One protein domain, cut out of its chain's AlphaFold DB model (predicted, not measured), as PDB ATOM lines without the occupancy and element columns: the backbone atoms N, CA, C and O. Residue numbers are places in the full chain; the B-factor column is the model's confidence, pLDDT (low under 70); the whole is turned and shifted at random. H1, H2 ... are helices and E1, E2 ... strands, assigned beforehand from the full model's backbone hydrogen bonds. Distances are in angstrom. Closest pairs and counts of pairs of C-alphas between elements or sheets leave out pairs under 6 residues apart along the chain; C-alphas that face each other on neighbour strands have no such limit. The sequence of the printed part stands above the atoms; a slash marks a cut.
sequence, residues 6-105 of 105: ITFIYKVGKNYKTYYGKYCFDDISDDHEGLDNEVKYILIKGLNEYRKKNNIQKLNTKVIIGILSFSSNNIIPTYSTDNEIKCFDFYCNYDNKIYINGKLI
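Overview. This is residues 6 to 105 of the 105 residues of an uncharacterized protein of viral metagenome (UniProt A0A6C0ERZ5). A strongly twisted sheet of three strands has the long helix H1 slanting over one face and short H2 on the other, beside the strands; short pairings around E4 follow. The 100 printed residues hold E1, E2, H1, E3, H2, E4, mixed in class; the antiparallel sheet runs E2, E1, E3. It is compact, radius of gyration of the C-alphas 14.3 A, spanning 45 by 32 by 19 A.

Along the chain. E1, residues 6 to 12, begins at C-alpha 6 (154.461, 173.636, 154.598). E2 is 18 to 24, H1 35 to 53 (27.2 A), E3 63 to 71 (23.1 A), H2 82 to 88. E4, 98 to 100, ends at C-alpha 100 (155.727, 190.174, 153.113).

Arrangement. Within hydrogen-bond range are N 8 and O 21, 2.9 A, in hairpin E1 and E2, and N 9 and O 66, 2.8 A, between E1 and E3. H1's height over the sheet is 7.5 A, H2's 6.6 A; every O i to N i+4 pair in both is within range. The closest C-alphas of E3 and H2, Gly 66 and Glu 84, are 5.1 A apart.

Size, cuts and confidence. The printed part has no cut and no long link. Confidence is under 70 in 21 residues, among them 73 to 84.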
ATOM      1  N   ILE A   6     154.645 172.376 155.300       84.94
ATOM      2  CA  ILE A   6     154.461 173.636 154.598       84.94
ATOM      3  C   ILE A   6     154.228 174.720 155.635       84.94
ATOM      4  O   ILE A   6     153.372 174.594 156.514       84.94
ATOM      5  N   THR A   7     154.995 175.791 155.537       84.75
ATOM      6  CA  THR A   7     154.738 177.053 156.222       84.75
ATOM      7  C   THR A   7     154.106 178.014 155.233       84.75
ATOM      8  O   THR A   7     154.462 178.041 154.057       84.75
ATOM      9  N   PHE A   8     153.126 178.775 155.691       85.44
ATOM     10  CA  PHE A   8     152.356 179.663 154.839       85.44
ATOM     11  C   PHE A   8     151.847 180.859 155.631       85.44
ATOM     12  O   PHE A   8     151.692 180.818 156.853       85.44
ATOM     13  N   ILE A   9     151.535 181.927 154.915       85.00
ATOM     14  CA  ILE A   9     150.730 183.034 155.410       85.00
ATOM     15  C   ILE A   9     149.353 182.985 154.783       85.00
ATOM     16  O   ILE A   9     149.173 182.526 153.658       85.00
ATOM     17  N   TYR A  10     148.364 183.502 155.495       87.38
ATOM     18  CA  TYR A  10     147.034 183.659 154.937       87.38
ATOM     19  C   TYR A  10     146.350 184.928 155.427       87.38
ATOM     20  O   TYR A  10     146.619 185.438 156.515       87.38
ATOM     21  N   LYS A  11     145.436 185.436 154.604       86.56
ATOM     22  CA  LYS A  11     144.541 186.547 154.929       86.56
ATOM     23  C   LYS A  11     143.101 186.083 154.809       86.56
ATOM     24  O   LYS A  11     142.745 185.375 153.864       86.56
ATOM     25  N   VAL A  12     142.271 186.509 155.755       86.62
ATOM     26  CA  VAL A  12     140.845 186.176 155.798       86.62
ATOM     27  C   VAL A  12     140.017 187.449 155.691       86.62
ATOM     28  O   VAL A  12     140.125 188.347 156.527       86.62
ATOM     29  N   GLY A  13     139.150 187.511 154.681       80.62
ATOM     30  CA  GLY A  13     138.217 188.621 154.512       80.62
ATOM     31  C   GLY A  13     138.891 189.948 154.148       80.62
ATOM     32  O   GLY A  13     139.997 189.983 153.615       80.62
ATOM     33  N   LYS A  14     138.186 191.058 154.398       70.62
ATOM     34  CA  LYS A  14     138.590 192.406 153.954       70.62
ATOM     35  C   LYS A  14     139.573 193.113 154.888       70.62
ATOM     36  O   LYS A  14     140.157 194.110 154.497       70.62
ATOM     37  N   ASN A  15     139.778 192.607 156.104       67.50
ATOM     38  CA  ASN A  15     140.566 193.311 157.122       67.50
ATOM     39  C   ASN A  15     142.085 193.188 156.933       67.50
ATOM     40  O   ASN A  15     142.826 193.618 157.809       67.50
ATOM     41  N   TYR A  16     142.549 192.586 155.829       66.75
ATOM     42  CA  TYR A  16     143.961 192.417 155.450       66.75
ATOM     43  C   TYR A  16     144.897 191.889 156.551       66.75
ATOM     44  O   TYR A  16     146.116 191.919 156.379       66.75
ATOM     45  N   LYS A  17     144.356 191.370 157.661       78.25
ATOM     46  CA  LYS A  17     145.147 190.819 158.752       78.25
ATOM     47  C   LYS A  17     145.813 189.547 158.254       78.25
ATOM     48  O   LYS A  17     145.137 188.627 157.789       78.25
ATOM     49  N   THR A  18     147.135 189.546 158.335       80.69
ATOM     50  CA  THR A  18     147.974 188.411 157.971       80.69
ATOM     51  C   THR A  18     148.093 187.482 159.167       80.69
ATOM     52  O   THR A  18     148.315 187.922 160.296       80.69
ATOM     53  N   TYR A  19     147.950 186.195 158.902       85.50
ATOM     54  CA  TYR A  19     148.137 185.114 159.853       85.50
ATOM     55  C   TYR A  19     149.218 184.178 159.331       85.50
ATOM     56  O   TYR A  19     149.406 184.068 158.122       85.50
ATOM     57  N   TYR A  20     149.897 183.497 160.246       85.12
ATOM     58  CA  TYR A  20     150.879 182.465 159.936       85.12
ATOM     59  C   TYR A  20     150.274 181.079 160.174       85.12
ATOM     60  O   TYR A  20     149.475 180.890 161.096       85.12
ATOM     61  N   GLY A  21     150.657 180.115 159.346       85.62
ATOM     62  CA  GLY A  21     150.278 178.719 159.464       85.62
ATOM     63  C   GLY A  21     151.455 177.796 159.170       85.62
ATOM     64  O   GLY A  21     152.342 178.109 158.380       85.62
ATOM     65  N   LYS A  22     151.444 176.637 159.824       86.75
ATOM     66  CA  LYS A  22     152.303 175.502 159.505       86.75
ATOM     67  C   LYS A  22     151.425 174.263 159.459       86.75
ATOM     68  O   LYS A  22     150.619 174.060 160.368       86.75
ATOM     69  N   TYR A  23     151.580 173.455 158.423       86.19
ATOM     70  CA  TYR A  23     150.888 172.182 158.297       86.19
ATOM     71  C   TYR A  23     151.895 171.081 157.984       86.19
ATOM     72  O   TYR A  23     152.730 171.242 157.095       86.19
ATOM     73  N   CYS A  24     151.837 169.995 158.750       85.19
ATOM     74  CA  CYS A  24     152.659 168.813 158.525       85.19
ATOM     75  C   CYS A  24     151.870 167.825 157.668       85.19
ATOM     76  O   CYS A  24     150.705 167.553 157.962       85.19
ATOM     77  N   PHE A  25     152.510 167.306 156.632       81.69
ATOM     78  CA  PHE A  25     151.955 166.305 155.734       81.69
ATOM     79  C   PHE A  25     152.633 164.959 155.981       81.69
ATOM     80  O   PHE A  25     153.759 164.905 156.480       81.69
ATOM     81  N   ASP A  26     151.943 163.885 155.606       80.19
ATOM     82  CA  ASP A  26     152.537 162.548 155.584       80.19
ATOM     83  C   ASP A  26     153.535 162.419 154.421       80.19
ATOM     84  O   ASP A  26     154.596 161.820 154.578       80.19
ATOM     85  N   ASP A  27     153.221 163.052 153.284       74.62
ATOM     86  CA  ASP A  27     154.088 163.180 152.115       74.62
ATOM     87  C   ASP A  27     153.796 164.489 151.352       74.62
ATOM     88  O   ASP A  27     152.676 165.007 151.412       74.62
ATOM     89  N   ILE A  28     154.794 165.036 150.657       72.50
ATOM     90  CA  ILE A  28     154.662 166.204 149.771       72.50
ATOM     91  C   ILE A  28     155.341 165.847 148.454       72.50
ATOM     92  O   ILE A  28     156.529 165.535 148.448       72.50
ATOM     93  N   SER A  29     154.587 165.929 147.355       67.94
ATOM     94  CA  SER A  29     155.133 165.757 146.010       67.94
ATOM     95  C   SER A  29     156.249 166.770 145.741       67.94
ATOM     96  O   SER A  29     156.136 167.945 146.098       67.94
ATOM     97  N   ASP A  30     157.294 166.326 145.043       63.62
ATOM     98  CA  ASP A  30     158.309 167.225 144.488       63.62
ATOM     99  C   ASP A  30     157.735 168.099 143.351       63.62
ATOM    100  O   ASP A  30     158.363 169.066 142.935       63.62
ATOM    101  N   ASP A  31     156.528 167.789 142.861       67.25
ATOM    102  CA  ASP A  31     155.749 168.688 142.010       67.25
ATOM    103  C   ASP A  31     155.029 169.734 142.872       67.25
ATOM    104  O   ASP A  31     154.147 169.419 143.677       67.25
ATOM    105  N   HIS A  32     155.462 170.984 142.735       64.31
ATOM    106  CA  HIS A  32     155.050 172.092 143.591       64.31
ATOM    107  C   HIS A  32     153.801 172.822 143.092       64.31
ATOM    108  O   HIS A  32     153.280 173.704 143.788       64.31
ATOM    109  N   GLU A  33     153.321 172.495 141.894       70.31
ATOM    110  CA  GLU A  33     152.173 173.175 141.315       70.31
ATOM    111  C   GLU A  33     150.887 172.817 142.084       70.31
ATOM    112  O   GLU A  33     150.509 171.658 142.227       70.31
ATOM    113  N   GLY A  34     150.202 173.832 142.626       75.06
ATOM    114  CA  GLY A  34     148.925 173.660 143.332       75.06
ATOM    115  C   GLY A  34     149.008 173.387 144.840       75.06
ATOM    116  O   GLY A  34     147.961 173.205 145.469       75.06
ATOM    117  N   LEU A  35     150.199 173.416 145.459       77.31
ATOM    118  CA  LEU A  35     150.360 173.303 146.925       77.31
ATOM    119  C   LEU A  35     149.543 174.351 147.697       77.31
ATOM    120  O   LEU A  35     149.012 174.082 148.778       77.31
ATOM    121  N   ASP A  36     149.400 175.546 147.133       77.12
ATOM    122  CA  ASP A  36     148.564 176.621 147.660       77.12
ATOM    123  C   ASP A  36     147.077 176.233 147.721       77.12
ATOM    124  O   ASP A  36     146.396 176.550 148.703       77.12
ATOM    125  N   ASN A  37     146.571 175.501 146.724       82.31
ATOM    126  CA  ASN A  37     145.197 174.996 146.694       82.31
ATOM    127  C   ASN A  37     144.962 173.910 147.749       82.31
ATOM    128  O   ASN A  37     143.941 173.957 148.445       82.31
ATOM    129  N   GLU A  38     145.912 172.991 147.922       84.12
ATOM    130  CA  GLU A  38     145.848 171.949 148.954       84.12
ATOM    131  C   GLU A  38     145.829 172.559 150.361       84.12
ATOM    132  O   GLU A  38     144.905 172.328 151.154       84.12
ATOM    133  N   VAL A  39     146.788 173.446 150.652       87.44
ATOM    134  CA  VAL A  39     146.836 174.181 151.925       87.44
ATOM    135  C   VAL A  39     145.555 174.986 152.134       87.44
ATOM    136  O   VAL A  39     145.026 175.037 153.249       87.44
ATOM    137  N   LYS A  40     144.996 175.582 151.076       88.81
ATOM    138  CA  LYS A  40     143.739 176.335 151.149       88.81
ATOM    139  C   LYS A  40     142.552 175.484 151.530       88.81
ATOM    140  O   LYS A  40     141.762 175.917 152.375       88.81
ATOM    141  N   TYR A  41     142.424 174.297 150.958       89.62
ATOM    142  CA  TYR A  41     141.351 173.382 151.318       89.62
ATOM    143  C   TYR A  41     141.440 172.976 152.797       89.62
ATOM    144  O   TYR A  41     140.466 173.120 153.547       89.62
ATOM    145  N   ILE A  42     142.631 172.568 153.239       90.62
ATOM    146  CA  ILE A  42     142.916 172.168 154.622       90.62
ATOM    147  C   ILE A  42     142.638 173.314 155.601       90.62
ATOM    148  O   ILE A  42     141.926 173.132 156.595       90.62
ATOM    149  N   LEU A  43     143.143 174.514 155.305       91.50
ATOM    150  CA  LEU A  43     142.961 175.692 156.145       91.50
ATOM    151  C   LEU A  43     141.479 176.055 156.283       91.50
ATOM    152  O   LEU A  43     140.997 176.262 157.397       91.50
ATOM    153  N   ILE A  44     140.737 176.118 155.174       92.44
ATOM    154  CA  ILE A  44     139.306 176.461 155.195       92.44
ATOM    155  C   ILE A  44     138.516 175.427 156.000       92.44
ATOM    156  O   ILE A  44     137.618 175.805 156.762       92.44
ATOM    157  N   LYS A  45     138.843 174.137 155.864       92.88
ATOM    158  CA  LYS A  45     138.233 173.066 156.658       92.88
ATOM    159  C   LYS A  45     138.508 173.270 158.150       92.88
ATOM    160  O   LYS A  45     137.558 173.343 158.926       92.88
ATOM    161  N   GLY A  46     139.769 173.453 158.540       91.38
ATOM    162  CA  GLY A  46     140.165 173.664 159.937       91.38
ATOM    163  C   GLY A  46     139.527 174.906 160.568       91.38
ATOM    164  O   GLY A  46     138.963 174.831 161.662       91.38
ATOM    165  N   LEU A  47     139.533 176.037 159.854       91.88
ATOM    166  CA  LEU A  47     138.892 177.274 160.308       91.88
ATOM    167  C   LEU A  47     137.385 177.090 160.507       91.88
ATOM    168  O   LEU A  47     136.833 177.569 161.497       91.88
ATOM    169  N   ASN A  48     136.703 176.401 159.592       94.62
ATOM    170  CA  ASN A  48     135.264 176.178 159.707       94.62
ATOM    171  C   ASN A  48     134.899 175.178 160.805       94.62
ATOM    172  O   ASN A  48     133.893 175.393 161.478       94.62
ATOM    173  N   GLU A  49     135.714 174.152 161.043       96.00
ATOM    174  CA  GLU A  49     135.544 173.254 162.191       96.00
ATOM    175  C   GLU A  49     135.699 174.007 163.517       96.00
ATOM    176  O   GLU A  49     134.855 173.879 164.406       96.00
ATOM    177  N   TYR A  50     136.720 174.863 163.639       93.75
ATOM    178  CA  TYR A  50     136.869 175.736 164.805       93.75
ATOM    179  C   TYR A  50     135.644 176.641 164.988       93.75
ATOM    180  O   TYR A  50     135.083 176.720 166.082       93.75
ATOM    181  N   ARG A  51     135.184 177.298 163.919       94.06
ATOM    182  CA  ARG A  51     134.017 178.193 163.968       94.06
ATOM    183  C   ARG A  51     132.748 177.445 164.368       94.06
ATOM    184  O   ARG A  51     132.038 177.921 165.247       94.06
ATOM    185  N   LYS A  52     132.521 176.248 163.820       96.38
ATOM    186  CA  LYS A  52     131.407 175.362 164.187       96.38
ATOM    187  C   LYS A  52     131.426 175.020 165.678       96.38
ATOM    188  O   LYS A  52     130.405 175.180 166.336       96.38
ATOM    189  N   LYS A  53     132.580 174.618 166.225       97.00
ATOM    190  CA  LYS A  53     132.734 174.305 167.662       97.00
ATOM    191  C   LYS A  53     132.444 175.497 168.580       97.00
ATOM    192  O   LYS A  53     132.059 175.293 169.723       97.00
ATOM    193  N   ASN A  54     132.614 176.720 168.081       96.69
ATOM    194  CA  ASN A  54     132.405 177.958 168.833       96.69
ATOM    195  C   ASN A  54     131.097 178.686 168.459       96.69
ATOM    196  O   ASN A  54     130.935 179.849 168.817       96.69
ATOM    197  N   ASN A  55     130.173 178.045 167.726       95.75
ATOM    198  CA  ASN A  55     128.922 178.653 167.237       95.75
ATOM    199  C   ASN A  55     129.123 179.960 166.441       95.75
ATOM    200  O   ASN A  55     128.273 180.849 166.427       95.75
ATOM    201  N   ILE A  56     130.255 180.077 165.750       94.44
ATOM    202  CA  ILE A  56     130.578 181.198 164.871       94.44
ATOM    203  C   ILE A  56     130.124 180.843 163.451       94.44
ATOM    204  O   ILE A  56     130.359 179.734 162.970       94.44
ATOM    205  N   GLN A  57     129.519 181.800 162.738       93.12
ATOM    206  CA  GLN A  57     129.080 181.606 161.353       93.12
ATOM    207  C   GLN A  57     130.223 181.107 160.458       93.12
ATOM    208  O   GLN A  57     131.336 181.645 160.512       93.12
ATOM    209  N   LYS A  58     129.938 180.111 159.609       92.62
ATOM    210  CA  LYS A  58     130.885 179.546 158.636       92.62
ATOM    211  C   LYS A  58     131.544 180.651 157.810       92.62
ATOM    212  O   LYS A  58     130.904 181.625 157.419       92.62
ATOM    213  N   LEU A  59     132.831 180.484 157.539       90.06
ATOM    214  CA  LEU A  59     133.584 181.397 156.703       90.06
ATOM    215  C   LEU A  59     133.043 181.370 155.266       90.06
ATOM    216  O   LEU A  59     133.070 180.334 154.604       90.06
ATOM    217  N   ASN A  60     132.569 182.523 154.802       84.56
ATOM    218  CA  ASN A  60     132.041 182.768 153.455       84.56
ATOM    219  C   ASN A  60     132.852 183.833 152.693       84.56
ATOM    220  O   ASN A  60     132.434 184.314 151.644       84.56
ATOM    221  N   THR A  61     134.012 184.226 153.224       84.56
ATOM    222  CA  THR A  61     134.866 185.265 152.646       84.56
ATOM    223  C   THR A  61     136.011 184.664 151.844       84.56
ATOM    224  O   THR A  61     136.451 183.548 152.122       84.56
ATOM    225  N   LYS A  62     136.584 185.446 150.923       84.69
ATOM    226  CA  LYS A  62     137.822 185.071 150.228       84.69
ATOM    227  C   LYS A  62     138.952 184.836 151.241       84.69
ATOM    228  O   LYS A  62     139.150 185.641 152.155       84.69
ATOM    229  N   VAL A  63     139.674 183.736 151.047       86.44
ATOM    230  CA  VAL A  63     140.938 183.420 151.718       86.44
ATOM    231  C   VAL A  63     142.030 183.456 150.663       86.44
ATOM    232  O   VAL A  63     141.867 182.870 149.589       86.44
ATOM    233  N   ILE A  64     143.105 184.175 150.960       85.00
ATOM    234  CA  ILE A  64     144.293 184.263 150.110       85.00
ATOM    235  C   ILE A  64     145.435 183.638 150.912       85.00
ATOM    236  O   ILE A  64     145.610 184.014 152.073       85.00
ATOM    237  N   ILE A  65     146.151 182.676 150.327       83.56
ATOM    238  CA  ILE A  65     147.261 181.945 150.960       83.56
ATOM    239  C   ILE A  65     148.527 182.083 150.135       83.56
ATOM    240  O   ILE A  65     148.460 181.920 148.922       83.56
ATOM    241  N   GLY A  66     149.640 182.381 150.803       78.88
ATOM    242  CA  GLY A  66     150.973 182.381 150.216       78.88
ATOM    243  C   GLY A  66     151.839 181.363 150.935       78.88
ATOM    244  O   GLY A  66     151.934 181.403 152.164       78.88
ATOM    245  N   ILE A  67     152.436 180.439 150.192       80.69
ATOM    246  CA  ILE A  67     153.401 179.486 150.727       80.69
ATOM    247  C   ILE A  67     154.697 180.232 151.036       80.69
ATOM    248  O   ILE A  67     155.175 181.010 150.222       80.69
ATOM    249  N   LEU A  68     155.215 180.044 152.250       76.12
ATOM    250  CA  LEU A  68     156.463 180.655 152.712       76.12
ATOM    251  C   LEU A  68     157.651 179.719 152.588       76.12
ATOM    252  O   LEU A  68     158.783 180.143 152.424       76.12
ATOM    253  N   SER A  69     157.408 178.442 152.833       75.50
ATOM    254  CA  SER A  69     158.357 177.400 152.517       75.50
ATOM    255  C   SER A  69     157.704 176.054 152.642       75.50
ATOM    256  O   SER A  69     156.775 175.882 153.435       75.50
ATOM    257  N   PHE A  70     158.232 175.088 151.916       75.75
ATOM    258  CA  PHE A  70     157.965 173.693 152.201       75.75
ATOM    259  C   PHE A  70     159.279 172.956 152.412       75.75
ATOM    260  O   PHE A  70     160.318 173.348 151.893       75.75
ATOM    261  N   SER A  71     159.227 171.874 153.170       74.38
ATOM    262  CA  SER A  71     160.298 170.892 153.258       74.38
ATOM    263  C   SER A  71     159.679 169.529 153.016       74.38
ATOM    264  O   SER A  71     158.652 169.211 153.618       74.38
ATOM    265  N   SER A  72     160.285 168.743 152.132       72.25
ATOM    266  CA  SER A  72     160.021 167.309 152.020       72.25
ATOM    267  C   SER A  72     161.155 166.532 152.691       72.25
ATOM    268  O   SER A  72     162.141 167.113 153.151       72.25
ATOM    269  N   ASN A  73     161.045 165.205 152.741       67.88
ATOM    270  CA  ASN A  73     162.074 164.352 153.346       67.88
ATOM    271  C   ASN A  73     163.463 164.514 152.716       67.88
ATOM    272  O   ASN A  73     164.458 164.220 153.378       67.88
ATOM    273  N   ASN A  74     163.517 165.002 151.474       65.81
ATOM    274  CA  ASN A  74     164.728 165.098 150.666       65.81
ATOM    275  C   ASN A  74     165.048 166.533 150.199       65.81
ATOM    276  O   ASN A  74     166.047 166.723 149.508       65.81
ATOM    277  N   ILE A  75     164.234 167.539 150.554       65.38
ATOM    278  CA  ILE A  75     164.347 168.908 150.021       65.38
ATOM    279  C   ILE A  75     164.617 169.933 151.133       65.38
ATOM    280  O   ILE A  75     163.888 170.027 152.127       65.38
ATOM    281  N   ILE A  76     165.669 170.734 150.915       63.69
ATOM    282  CA  ILE A  76     165.996 171.946 151.682       63.69
ATOM    283  C   ILE A  76     164.877 172.975 151.461       63.69
ATOM    284  O   ILE A  76     164.446 173.118 150.318       63.69
ATOM    285  N   PRO A  77     164.422 173.707 152.498       64.94
ATOM    286  CA  PRO A  77     163.300 174.625 152.373       64.94
ATOM    287  C   PRO A  77     163.424 175.565 151.174       64.94
ATOM    288  O   PRO A  77     164.353 176.367 151.104       64.94
ATOM    289  N   THR A  78     162.487 175.471 150.235       67.75
ATOM    290  CA  THR A  78     162.338 176.476 149.177       67.75
ATOM    291  C   THR A  78     161.468 177.595 149.724       67.75
ATOM    292  O   THR A  78     160.556 177.330 150.501       67.75
ATOM    293  N   TYR A  79     161.769 178.849 149.389       64.19
ATOM    294  CA  TYR A  79     161.206 179.975 150.133       64.19
ATOM    295  C   TYR A  79     160.060 180.708 149.436       64.19
ATOM    296  O   TYR A  79     159.352 181.403 150.138       64.19
ATOM    297  N   SER A  80     159.852 180.642 148.116       65.88
ATOM    298  CA  SER A  80     158.706 181.307 147.444       65.88
ATOM    299  C   SER A  80     158.559 180.855 145.984       65.88
ATOM    300  O   SER A  80     159.570 180.709 145.299       65.88
ATOM    301  N   THR A  81     157.333 180.719 145.478       68.31
ATOM    302  CA  THR A  81     156.995 180.604 144.047       68.31
ATOM    303  C   THR A  81     156.618 181.965 143.453       68.31
ATOM    304  O   THR A  81     156.176 182.875 144.158       68.31
ATOM    305  N   ASP A  82     156.714 182.110 142.128       69.88
ATOM    306  CA  ASP A  82     156.366 183.351 141.417       69.88
ATOM    307  C   ASP A  82     154.924 183.821 141.656       69.88
ATOM    308  O   ASP A  82     154.640 185.023 141.681       69.88
ATOM    309  N   ASN A  83     153.992 182.883 141.831       66.06
ATOM    310  CA  ASN A  83     152.597 183.208 142.115       66.06
ATOM    311  C   ASN A  83     152.438 183.790 143.522       66.06
ATOM    312  O   ASN A  83     151.632 184.703 143.719       66.06
ATOM    313  N   GLU A  84     153.229 183.321 144.488       66.94
ATOM    314  CA  GLU A  84     153.229 183.844 145.855       66.94
ATOM    315  C   GLU A  84     153.879 185.223 145.931       66.94
ATOM    316  O   GLU A  84     153.318 186.117 146.574       66.94
ATOM    317  N   ILE A  85     154.973 185.435 145.187       71.56
ATOM    318  CA  ILE A  85     155.578 186.759 145.004       71.56
ATOM    319  C   ILE A  85     154.520 187.734 144.478       71.56
ATOM    320  O   ILE A  85     154.309 188.783 145.075       71.56
ATOM    321  N   LYS A  86     153.779 187.370 143.426       71.88
ATOM    322  CA  LYS A  86     152.739 188.236 142.836       71.88
ATOM    323  C   LYS A  86     151.531 188.467 143.744       71.88
ATOM    324  O   LYS A  86     150.958 189.552 143.736       71.88
ATOM    325  N   CYS A  87     151.085 187.451 144.482       66.94
ATOM    326  CA  CYS A  87     149.862 187.550 145.285       66.94
ATOM    327  C   CYS A  87     150.074 188.263 146.626       66.94
ATOM    328  O   CYS A  87     149.119 188.828 147.169       66.94
ATOM    329  N   PHE A  88     151.289 188.209 147.176       68.06
ATOM    330  CA  PHE A  88     151.583 188.679 148.532       68.06
ATOM    331  C   PHE A  88     152.749 189.651 148.614       68.06
ATOM    332  O   PHE A  88     153.112 189.998 149.737       68.06
ATOM    333  N   ASP A  89     153.358 190.054 147.493       74.69
ATOM    334  CA  ASP A  89     154.691 190.676 147.467       74.69
ATOM    335  C   ASP A  89     155.636 189.940 148.429       74.69
ATOM    336  O   ASP A  89     156.269 190.548 149.301       74.69
ATOM    337  N   PHE A  90     155.604 188.605 148.351       75.25
ATOM    338  CA  PHE A  90     156.325 187.712 149.243       75.25
ATOM    339  C   PHE A  90     157.546 187.142 148.542       75.25
ATOM    340  O   PHE A  90     157.390 186.376 147.604       75.25
ATOM    341  N   TYR A  91     158.743 187.497 148.996       76.62
ATOM    342  CA  TYR A  91     159.980 186.980 148.420       76.62
ATOM    343  C   TYR A  91     161.101 186.951 149.455       76.62
ATOM    344  O   TYR A  91     161.170 187.795 150.353       76.62
ATOM    345  N   CYS A  92     162.002 185.985 149.295       70.75
ATOM    346  CA  CYS A  92     163.287 185.956 149.978       70.75
ATOM    347  C   CYS A  92     164.354 186.547 149.048       70.75
ATOM    348  O   CYS A  92     164.462 186.132 147.894       70.75
ATOM    349  N   ASN A  93     165.121 187.531 149.514       73.19
ATOM    350  CA  ASN A  93     166.239 188.061 148.730       73.19
ATOM    351  C   ASN A  93     167.541 187.279 149.002       73.19
ATOM    352  O   ASN A  93     167.616 186.452 149.909       73.19
ATOM    353  N   TYR A  94     168.601 187.595 148.254       68.62
ATOM    354  CA  TYR A  94     169.923 186.972 148.409       68.62
ATOM    355  C   TYR A  94     170.562 187.122 149.805       68.62
ATOM    356  O   TYR A  94     171.459 186.354 150.136       68.62
ATOM    357  N   ASP A  95     170.092 188.051 150.642       80.25
ATOM    358  CA  ASP A  95     170.566 188.228 152.023       80.25
ATOM    359  C   ASP A  95     169.787 187.366 153.036       80.25
ATOM    360  O   ASP A  95     169.868 187.611 154.241       80.25
ATOM    361  N   ASN A  96     168.971 186.411 152.574       76.44
ATOM    362  CA  ASN A  96     168.004 185.667 153.390       76.44
ATOM    363  C   ASN A  96     166.972 186.566 154.098       76.44
ATOM    364  O   ASN A  96     166.425 186.196 155.140       76.44
ATOM    365  N   LYS A  97     166.705 187.765 153.562       78.44
ATOM    366  CA  LYS A  97     165.663 188.652 154.090       78.44
ATOM    367  C   LYS A  97     164.324 188.281 153.494       78.44
ATOM    368  O   LYS A  97     164.199 188.164 152.274       78.44
ATOM    369  N   ILE A  98     163.326 188.185 154.358       76.75
ATOM    370  CA  ILE A  98     161.966 187.838 153.979       76.75
ATOM    371  C   ILE A  98     161.129 189.113 153.889       76.75
ATOM    372  O   ILE A  98     161.051 189.892 154.841       76.75
ATOM    373  N   TYR A  99     160.476 189.307 152.749       77.69
ATOM    374  CA  TYR A  99     159.524 190.389 152.529       77.69
ATOM    375  C   TYR A  99     158.110 189.825 152.515       77.69
ATOM    376  O   TYR A  99     157.884 188.789 151.907       77.69
ATOM    377  N   ILE A 100     157.158 190.497 153.166       74.81
ATOM    378  CA  ILE A 100     155.727 190.174 153.113       74.81
ATOM    379  C   ILE A 100     154.930 191.458 152.870       74.81
ATOM    380  O   ILE A 100     154.993 192.400 153.663       74.81
ATOM    381  N   ASN A 101     154.117 191.493 151.813       72.56
ATOM    382  CA  ASN A 101     153.428 192.695 151.323       72.56
ATOM    383  C   ASN A 101     154.412 193.859 151.096       72.56
ATOM    384  O   ASN A 101     154.148 194.987 151.522       72.56
ATOM    385  N   GLY A 102     155.598 193.551 150.557       74.06
ATOM    386  CA  GLY A 102     156.667 194.519 150.310       74.06
ATOM    387  C   GLY A 102     157.353 195.064 151.570       74.06
ATOM    388  O   GLY A 102     158.184 195.964 151.467       74.06
ATOM    389  N   LYS A 103     157.035 194.548 152.766       78.88
ATOM    390  CA  LYS A 103     157.669 194.945 154.033       78.88
ATOM    391  C   LYS A 103     158.630 193.871 154.524       78.88
ATOM    392  O   LYS A 103     158.263 192.701 154.555       78.88
ATOM    393  N   LEU A 104     159.821 194.291 154.943       82.81
ATOM    394  CA  LEU A 104     160.797 193.434 155.613       82.81
ATOM    395  C   LEU A 104     160.240 192.941 156.959       82.81
ATOM    396  O   LEU A 104     159.652 193.739 157.697       82.81
ATOM    397  N   ILE A 105     160.432 191.654 157.256       72.12
ATOM    398  CA  ILE A 105     160.115 191.022 158.547       72.12
ATOM    399  C   ILE A 105     161.394 190.649 159.288       72.12
ATOM    400  O   ILE A 105     162.343 190.186 158.619       72.12
TER     401      ILE A 105